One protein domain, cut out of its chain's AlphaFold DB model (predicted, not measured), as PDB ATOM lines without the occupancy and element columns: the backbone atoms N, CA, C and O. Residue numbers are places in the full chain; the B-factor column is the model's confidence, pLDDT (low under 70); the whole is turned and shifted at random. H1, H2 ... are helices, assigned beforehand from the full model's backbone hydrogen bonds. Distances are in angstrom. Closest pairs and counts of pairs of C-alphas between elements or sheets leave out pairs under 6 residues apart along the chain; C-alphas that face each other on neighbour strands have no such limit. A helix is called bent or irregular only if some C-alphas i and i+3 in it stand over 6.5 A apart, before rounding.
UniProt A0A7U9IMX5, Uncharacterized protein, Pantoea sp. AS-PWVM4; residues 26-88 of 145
ATOM      1  N   ALA A  26      52.878 -23.266   5.678       77.94
ATOM      2  CA  ALA A  26      53.125 -22.391   6.811       77.94
ATOM      3  C   ALA A  26      51.791 -21.904   7.394       77.94
ATOM      4  O   ALA A  26      50.880 -21.514   6.661       77.94
ATOM      5  N   LEU A  27      51.685 -21.879   8.726       78.12
ATOM      6  CA  LEU A  27      50.464 -21.480   9.440       78.12
ATOM      7  C   LEU A  27      49.920 -20.122   8.956       78.12
ATOM      8  O   LEU A  27      48.711 -19.908   8.890       78.12
ATOM      9  N   ILE A  28      50.824 -19.222   8.560       75.50
ATOM     10  CA  ILE A  28      50.495 -17.907   8.011       75.50
ATOM     11  C   ILE A  28      49.762 -17.981   6.665       75.50
ATOM     12  O   ILE A  28      48.878 -17.168   6.404       75.50
ATOM     13  N   ASP A  29      50.081 -18.952   5.816       76.94
ATOM     14  CA  ASP A  29      49.431 -19.125   4.518       76.94
ATOM     15  C   ASP A  29      48.066 -19.792   4.680       76.94
ATOM     16  O   ASP A  29      47.109 -19.400   4.013       76.94
ATOM     17  N   ILE A  30      47.926 -20.690   5.663       80.62
ATOM     18  CA  ILE A  30      46.620 -21.210   6.093       80.62
ATOM     19  C   ILE A  30      45.722 -20.066   6.575       80.62
ATOM     20  O   ILE A  30      44.575 -19.954   6.142       80.62
ATOM     21  N   ALA A  31      46.250 -19.175   7.418       77.94
ATOM     22  CA  ALA A  31      45.508 -18.020   7.917       77.94
ATOM     23  C   ALA A  31      45.055 -17.078   6.785       77.94
ATOM     24  O   ALA A  31      43.911 -16.627   6.789       77.94
ATOM     25  N   LYS A  32      45.906 -16.829   5.778       75.81
ATOM     26  CA  LYS A  32      45.526 -16.048   4.586       75.81
ATOM     27  C   LYS A  32      44.405 -16.722   3.794       75.81
ATOM     28  O   LYS A  32      43.450 -16.045   3.425       75.81
ATOM     29  N   MET A  33      44.496 -18.033   3.563       80.44
ATOM     30  CA  MET A  33      43.467 -18.789   2.838       80.44
ATOM     31  C   MET A  33      42.121 -18.778   3.571       80.44
ATOM     32  O   MET A  33      41.085 -18.579   2.942       80.44
ATOM     33  N   ILE A  34      42.127 -18.944   4.898       84.12
ATOM     34  CA  ILE A  34      40.909 -18.879   5.718       84.12
ATOM     35  C   ILE A  34      40.314 -17.466   5.693       84.12
ATOM     36  O   ILE A  34      39.102 -17.327   5.557       84.12
ATOM     37  N   SER A  35      41.145 -16.424   5.775       76.31
ATOM     38  CA  SER A  35      40.691 -15.028   5.702       76.31
ATOM     39  C   SER A  35      40.045 -14.692   4.348       76.31
ATOM     40  O   SER A  35      38.973 -14.085   4.292       76.31
ATOM     41  N   ASP A  36      40.647 -15.146   3.244       75.88
ATOM     42  CA  ASP A  36      40.075 -14.996   1.900       75.88
ATOM     43  C   ASP A  36      38.757 -15.780   1.762       75.88
ATOM     44  O   ASP A  36      37.764 -15.263   1.251       75.88
ATOM     45  N   LEU A  37      38.696 -17.006   2.297       85.44
ATOM     46  CA  LEU A  37      37.466 -17.798   2.307       85.44
ATOM     47  C   LEU A  37      36.347 -17.133   3.120       85.44
ATOM     48  O   LEU A  37      35.211 -17.099   2.651       85.44
ATOM     49  N   ALA A  38      36.656 -16.592   4.302       79.88
ATOM     50  CA  ALA A  38      35.697 -15.869   5.135       79.88
ATOM     51  C   ALA A  38      35.140 -14.646   4.394       79.88
ATOM     52  O   ALA A  38      33.927 -14.490   4.287       79.88
ATOM     53  N   THR A  39      36.020 -13.867   3.758       79.69
ATOM     54  CA  THR A  39      35.628 -12.711   2.939       79.69
ATOM     55  C   THR A  39      34.676 -13.121   1.810       79.69
ATOM     56  O   THR A  39      33.632 -12.503   1.601       79.69
ATOM     57  N   ARG A  40      34.988 -14.205   1.086       76.19
ATOM     58  CA  ARG A  40      34.128 -14.722   0.007       76.19
ATOM     59  C   ARG A  40      32.787 -15.242   0.523       76.19
ATOM     60  O   ARG A  40      31.780 -15.103  -0.172       76.19
ATOM     61  N   LEU A  41      32.766 -15.843   1.712       83.69
ATOM     62  CA  LEU A  41      31.541 -16.325   2.344       83.69
ATOM     63  C   LEU A  41      30.631 -15.163   2.759       83.69
ATOM     64  O   LEU A  41      29.433 -15.221   2.487       83.69
ATOM     65  N   ASP A  42      31.183 -14.096   3.333       80.94
ATOM     66  CA  ASP A  42      30.420 -12.901   3.712       80.94
ATOM     67  C   ASP A  42      29.780 -12.223   2.493       80.94
ATOM     68  O   ASP A  42      28.592 -11.876   2.508       80.94
ATOM     69  N   VAL A  43      30.525 -12.126   1.388       80.94
ATOM     70  CA  VAL A  43      29.997 -11.650   0.098       80.94
ATOM     71  C   VAL A  43      28.876 -12.564  -0.407       80.94
ATOM     72  O   VAL A  43      27.820 -12.083  -0.830       80.94
ATOM     73  N   ALA A  44      29.065 -13.887  -0.346       77.19
ATOM     74  CA  ALA A  44      28.059 -14.850  -0.787       77.19
ATOM     75  C   ALA A  44      26.775 -14.788   0.058       77.19
ATOM     76  O   ALA A  44      25.684 -14.840  -0.511       77.19
ATOM     77  N   ASN A  45      26.892 -14.627   1.377       79.56
ATOM     78  CA  ASN A  45      25.758 -14.472   2.289       79.56
ATOM     79  C   ASN A  45      25.002 -13.167   2.034       79.56
ATOM     80  O   ASN A  45      23.777 -13.179   1.932       79.56
ATOM     81  N   THR A  46      25.719 -12.056   1.860       80.62
ATOM     82  CA  THR A  46      25.105 -10.758   1.541       80.62
ATOM     83  C   THR A  46      24.311 -10.843   0.239       80.62
ATOM     84  O   THR A  46      23.141 -10.464   0.198       80.62
ATOM     85  N   ARG A  47      24.896 -11.447  -0.807       80.25
ATOM     86  CA  ARG A  47      24.208 -11.690  -2.082       80.25
ATOM     87  C   ARG A  47      22.984 -12.590  -1.916       80.25
ATOM     88  O   ARG A  47      21.938 -12.303  -2.489       80.25
ATOM     89  N   ALA A  48      23.099 -13.675  -1.151       79.81
ATOM     90  CA  ALA A  48      21.987 -14.592  -0.919       79.81
ATOM     91  C   ALA A  48      20.812 -13.899  -0.210       79.81
ATOM     92  O   ALA A  48      19.668 -14.104  -0.603       79.81
ATOM     93  N   ASN A  49      21.089 -13.044   0.776       79.88
ATOM     94  CA  ASN A  49      20.065 -12.288   1.500       79.88
ATOM     95  C   ASN A  49      19.343 -11.280   0.593       79.88
ATOM     96  O   ASN A  49      18.116 -11.212   0.604       79.88
ATOM     97  N   VAL A  50      20.098 -10.552  -0.234       81.81
ATOM     98  CA  VAL A  50      19.575  -9.633  -1.262       81.81
ATOM     99  C   VAL A  50      18.662 -10.381  -2.240       81.81
ATOM    100  O   VAL A  50      17.508 -10.006  -2.433       81.81
ATOM    101  N   MET A  51      19.143 -11.488  -2.811       82.56
ATOM    102  CA  MET A  51      18.364 -12.291  -3.761       82.56
ATOM    103  C   MET A  51      17.121 -12.922  -3.119       82.56
ATOM    104  O   MET A  51      16.082 -13.025  -3.767       82.56
ATOM    105  N   ALA A  52      17.194 -13.322  -1.846       83.88
ATOM    106  CA  ALA A  52      16.044 -13.850  -1.119       83.88
ATOM    107  C   ALA A  52      14.933 -12.799  -0.955       83.88
ATOM    108  O   ALA A  52      13.759 -13.141  -1.094       83.88
ATOM    109  N   GLY A  53      15.289 -11.532  -0.715       84.56
ATOM    110  CA  GLY A  53      14.330 -10.424  -0.671       84.56
ATOM    111  C   GLY A  53      13.586 -10.242  -1.996       84.56
ATOM    112  O   GLY A  53      12.360 -10.141  -2.007       84.56
ATOM    113  N   GLU A  54      14.307 -10.303  -3.117       86.25
ATOM    114  CA  GLU A  54      13.712 -10.186  -4.454       86.25
ATOM    115  C   GLU A  54      12.743 -11.340  -4.756       86.25
ATOM    116  O   GLU A  54      11.639 -11.125  -5.256       86.25
ATOM    117  N   VAL A  55      13.110 -12.570  -4.379       86.38
ATOM    118  CA  VAL A  55      12.240 -13.748  -4.528       86.38
ATOM    119  C   VAL A  55      10.961 -13.607  -3.700       86.38
ATOM    120  O   VAL A  55       9.885 -13.953  -4.180       86.38
ATOM    121  N   LEU A  56      11.048 -13.092  -2.470       87.44
ATOM    122  CA  LEU A  56       9.866 -12.850  -1.636       87.44
ATOM    123  C   LEU A  56       8.933 -11.806  -2.259       87.44
ATOM    124  O   LEU A  56       7.722 -12.022  -2.275       87.44
ATOM    125  N   ARG A  57       9.488 -10.723  -2.814       86.56
ATOM    126  CA  ARG A  57       8.719  -9.687  -3.519       86.56
ATOM    127  C   ARG A  57       8.003 -10.255  -4.745       86.56
ATOM    128  O   ARG A  57       6.793 -10.099  -4.873       86.56
ATOM    129  N   LEU A  58       8.723 -10.974  -5.607       87.06
ATOM    130  CA  LEU A  58       8.136 -11.612  -6.789       87.06
ATOM    131  C   LEU A  58       7.040 -12.615  -6.408       87.06
ATOM    132  O   LEU A  58       5.972 -12.613  -7.015       87.06
ATOM    133  N   ASN A  59       7.253 -13.417  -5.362       87.38
ATOM    134  CA  ASN A  59       6.239 -14.349  -4.864       87.38
ATOM    135  C   ASN A  59       4.967 -13.649  -4.357       87.38
ATOM    136  O   ASN A  59       3.902 -14.264  -4.379       87.38
ATOM    137  N   ALA A  60       5.054 -12.394  -3.908       86.69
ATOM    138  CA  ALA A  60       3.888 -11.606  -3.515       86.69
ATOM    139  C   ALA A  60       3.115 -11.046  -4.726       86.69
ATOM    140  O   ALA A  60       1.889 -10.985  -4.679       86.69
ATOM    141  N   LEU A  61       3.813 -10.691  -5.811       83.94
ATOM    142  CA  LEU A  61       3.227 -10.058  -7.004       83.94
ATOM    143  C   LEU A  61       2.668 -11.062  -8.024       83.94
ATOM    144  O   LEU A  61       1.598 -10.847  -8.591       83.94
ATOM    145  N   ILE A  62       3.356 -12.188  -8.240       83.62
ATOM    146  CA  ILE A  62       2.987 -13.199  -9.250       83.62
ATOM    147  C   ILE A  62       1.528 -13.691  -9.113       83.62
ATOM    148  O   ILE A  62       0.850 -13.796 -10.139       83.62
ATOM    149  N   PRO A  63       0.991 -13.976  -7.908       85.31
ATOM    150  CA  PRO A  63      -0.405 -14.389  -7.763       85.31
ATOM    151  C   PRO A  63      -1.421 -13.333  -8.229       85.31
ATOM    152  O   PRO A  63      -2.455 -13.705  -8.784       85.31
ATOM    153  N   GLY A  64      -1.130 -12.041  -8.026       80.38
ATOM    154  CA  GLY A  64      -1.958 -10.920  -8.492       80.38
ATOM    155  C   GLY A  64      -2.000 -10.852 -10.016       80.38
ATOM    156  O   GLY A  64      -3.079 -10.948 -10.606       80.38
ATOM    157  N   ALA A  65      -0.824 -10.887 -10.647       79.12
ATOM    158  CA  ALA A  65      -0.695 -10.893 -12.103       79.12
ATOM    159  C   ALA A  65      -1.400 -12.099 -12.759       79.12
ATOM    160  O   ALA A  65      -2.079 -11.955 -13.776       79.12
ATOM    161  N   ILE A  66      -1.299 -13.299 -12.167       80.69
ATOM    162  CA  ILE A  66      -2.014 -14.496 -12.653       80.69
ATOM    163  C   ILE A  66      -3.531 -14.300 -12.567       80.69
ATOM    164  O   ILE A  66      -4.250 -14.659 -13.500       80.69
ATOM    165  N   LYS A  67      -4.029 -13.724 -11.468       81.81
ATOM    166  CA  LYS A  67      -5.459 -13.456 -11.289       81.81
ATOM    167  C   LYS A  67      -5.968 -12.434 -12.309       81.81
ATOM    168  O   LYS A  67      -7.034 -12.654 -12.878       81.81
ATOM    169  N   ALA A  68      -5.193 -11.383 -12.579       78.38
ATOM    170  CA  ALA A  68      -5.513 -10.372 -13.584       78.38
ATOM    171  C   ALA A  68      -5.529 -10.954 -15.014       78.38
ATOM    172  O   ALA A  68      -6.439 -10.664 -15.786       78.38
ATOM    173  N   LEU A  69      -4.599 -11.864 -15.347       77.88
ATOM    174  CA  LEU A  69      -4.604 -12.616 -16.617       77.88
ATOM    175  C   LEU A  69      -5.831 -13.521 -16.781       77.88
ATOM    176  O   LEU A  69      -6.312 -13.725 -17.895       77.88
ATOM    177  N   GLN A  70      -6.306 -14.116 -15.685       81.19
ATOM    178  CA  GLN A  70      -7.464 -15.013 -15.690       81.19
ATOM    179  C   GLN A  70      -8.797 -14.256 -15.732       81.19
ATOM    180  O   GLN A  70      -9.798 -14.808 -16.194       81.19
ATOM    181  N   SER A  71      -8.832 -13.006 -15.265       75.56
ATOM    182  CA  SER A  71     -10.001 -12.143 -15.403       75.56
ATOM    183  C   SER A  71     -10.086 -11.564 -16.812       75.56
ATOM    184  O   SER A  71      -9.186 -10.871 -17.275       75.56
ATOM    185  N   VAL A  72     -11.201 -11.807 -17.498       65.56
ATOM    186  CA  VAL A  72     -11.465 -11.181 -18.797       65.56
ATOM    187  C   VAL A  72     -11.688  -9.679 -18.586       65.56
ATOM    188  O   VAL A  72     -12.733  -9.284 -18.077       65.56
ATOM    189  N   GLY A  73     -10.722  -8.853 -19.001       72.12
ATOM    190  CA  GLY A  73     -10.906  -7.409 -19.201       72.12
ATOM    191  C   GLY A  73     -10.167  -6.457 -18.254       72.12
ATOM    192  O   GLY A  73     -10.251  -5.255 -18.481       72.12
ATOM    193  N   ASP A  74      -9.423  -6.936 -17.250       76.88
ATOM    194  CA  ASP A  74      -8.643  -6.065 -16.349       76.88
ATOM    195  C   ASP A  74      -7.169  -5.960 -16.783       76.88
ATOM    196  O   ASP A  74      -6.240  -6.419 -16.115       76.88
ATOM    197  N   HIS A  75      -6.959  -5.408 -17.980       78.00
ATOM    198  CA  HIS A  75      -5.620  -5.267 -18.554       78.00
ATOM    199  C   HIS A  75      -4.780  -4.197 -17.842       78.00
ATOM    200  O   HIS A  75      -3.560  -4.328 -17.805       78.00
ATOM    201  N   ASP A  76      -5.407  -3.174 -17.256       81.19
ATOM    202  CA  ASP A  76      -4.699  -2.084 -16.578       81.19
ATOM    203  C   ASP A  76      -4.049  -2.564 -15.272       81.19
ATOM    204  O   ASP A  76      -2.867  -2.290 -15.044       81.19
ATOM    205  N   SER A  77      -4.760  -3.359 -14.460       78.56
ATOM    206  CA  SER A  77      -4.178  -3.971 -13.253       78.56
ATOM    207  C   SER A  77      -3.085  -4.982 -13.604       78.56
ATOM    208  O   SER A  77      -2.043  -5.021 -12.955       78.56
ATOM    209  N   LEU A  78      -3.269  -5.752 -14.683       81.62
ATOM    210  CA  LEU A  78      -2.237  -6.665 -15.177       81.62
ATOM    211  C   LEU A  78      -0.958  -5.921 -15.589       81.62
ATOM    212  O   LEU A  78       0.145  -6.345 -15.247       81.62
ATOM    213  N   ILE A  79      -1.092  -4.826 -16.340       82.50
ATOM    214  CA  ILE A  79       0.045  -4.006 -16.768       82.50
ATOM    215  C   ILE A  79       0.753  -3.403 -15.549       82.50
ATOM    216  O   ILE A  79       1.984  -3.398 -15.515       82.50
ATOM    217  N   ALA A  80       0.009  -2.933 -14.543       82.50
ATOM    218  CA  ALA A  80       0.580  -2.408 -13.304       82.50
ATOM    219  C   ALA A  80       1.392  -3.472 -12.541       82.50
ATOM    220  O   ALA A  80       2.568  -3.241 -12.256       82.50
ATOM    221  N   ASP A  81       0.815  -4.655 -12.310       81.38
ATOM    222  CA  ASP A  81       1.475  -5.757 -11.595       81.38
ATOM    223  C   ASP A  81       2.726  -6.260 -12.335       81.38
ATOM    224  O   ASP A  81       3.754  -6.551 -11.720       81.38
ATOM    225  N   LEU A  82       2.666  -6.353 -13.669       81.44
ATOM    226  CA  LEU A  82       3.813  -6.753 -14.488       81.44
ATOM    227  C   LEU A  82       4.918  -5.695 -14.474       81.44
ATOM    228  O   LEU A  82       6.085  -6.052 -14.321       81.44
ATOM    229  N   ASN A  83       4.570  -4.410 -14.592       83.81
ATOM    230  CA  ASN A  83       5.542  -3.322 -14.493       83.81
ATOM    231  C   ASN A  83       6.234  -3.329 -13.127       83.81
ATOM    232  O   ASN A  83       7.455  -3.199 -13.065       83.81
ATOM    233  N   GLU A  84       5.489  -3.542 -12.042       82.50
ATOM    234  CA  GLU A  84       6.068  -3.644 -10.706       82.50
ATOM    235  C   GLU A  84       6.955  -4.888 -10.573       82.50
ATOM    236  O   GLU A  84       8.074  -4.797 -10.066       82.50
ATOM    237  N   ALA A  85       6.523  -6.048 -11.074       79.81
ATOM    238  CA  ALA A  85       7.320  -7.273 -11.049       79.81
ATOM    239  C   ALA A  85       8.630  -7.145 -11.846       79.81
ATOM    240  O   ALA A  85       9.651  -7.689 -11.421       79.81
ATOM    241  N   MET A  86       8.624  -6.402 -12.957       79.94
ATOM    242  CA  MET A  86       9.795  -6.184 -13.813       79.94
ATOM    243  C   MET A  86      10.860  -5.266 -13.198       79.94
ATOM    244  O   MET A  86      12.021  -5.348 -13.601       79.94
ATOM    245  N   ILE A  87      10.510  -4.418 -12.227       82.06
ATOM    246  CA  ILE A  87      11.494  -3.617 -11.486       82.06
ATOM    247  C   ILE A  87      12.182  -4.534 -10.472       82.06
ATOM    248  O   ILE A  87      11.510  -5.108  -9.620       82.06
ATOM    249  N   THR A  88      13.512  -4.662 -10.528       81.50
ATOM    250  CA  THR A  88      14.297  -5.522  -9.619       81.50
ATOM    251  C   THR A  88      15.219  -4.706  -8.710       81.50
ATOM    252  O   THR A  88      16.446  -4.792  -8.825       81.50
TER     253      THR A  88
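What this domain is: This is residues 26 to 88 of the 145 residues of an uncharacterized protein of Pantoea sp. AS-PWVM4 (UniProt A0A7U9IMX5). One long helix, H1, makes the length of this model, and after its last arm, H1b, the backbone folds back, with the short helix H2 packing on H1b as a small helical hairpin. Residues 26 to 50 stick out free of the rest. The printed part has 63 residues and is all helix, H1 then H2, with no named strand. It is extended, with a radius of gyration of the C-alphas of 21.1 A, and a rod spanning 71 by 15 by 10 A.

How they stand to each other: H1, residues 27 to 70, was assigned as one helix by its hydrogen bonds but is bent: C-alphas 60 and 63 are 6.6 A apart. Its arms, H1a, residues 27 to 60, and H1b, residues 63 to 70, stand at a steep tilt of 40 degrees. H1b touches H2, residues 75 to 86; the closest C-alphas are those of Ala 68 and Leu 78, 5.2 A apart. This hairpin runs opposite ways at a tilt of 36 degrees, only just steep. H1a and H2 are close but not clearly touching, the closest C-alphas being those of Leu 58 and Ala 85, 6.1 A apart. Every O i to N i+4 pair is within hydrogen-bond range in H1a, H1b and H2.

Where its parts are: H1a begins at C-alpha 27 (50.464, -21.480, 9.440) and is 49.3 A long; H1b is 10.6 A long. H2, 16.2 A long, ends at C-alpha 86 (9.795, -6.184, -13.813).

The domain as a whole: The C-alphas farthest apart are those of Ala 26 and Gly 73, 70.7 A. The printed part has no cut, and the link from H1 to H2 is tight. The mean pLDDT of the printed part is 80.7; residue 72 is under 70.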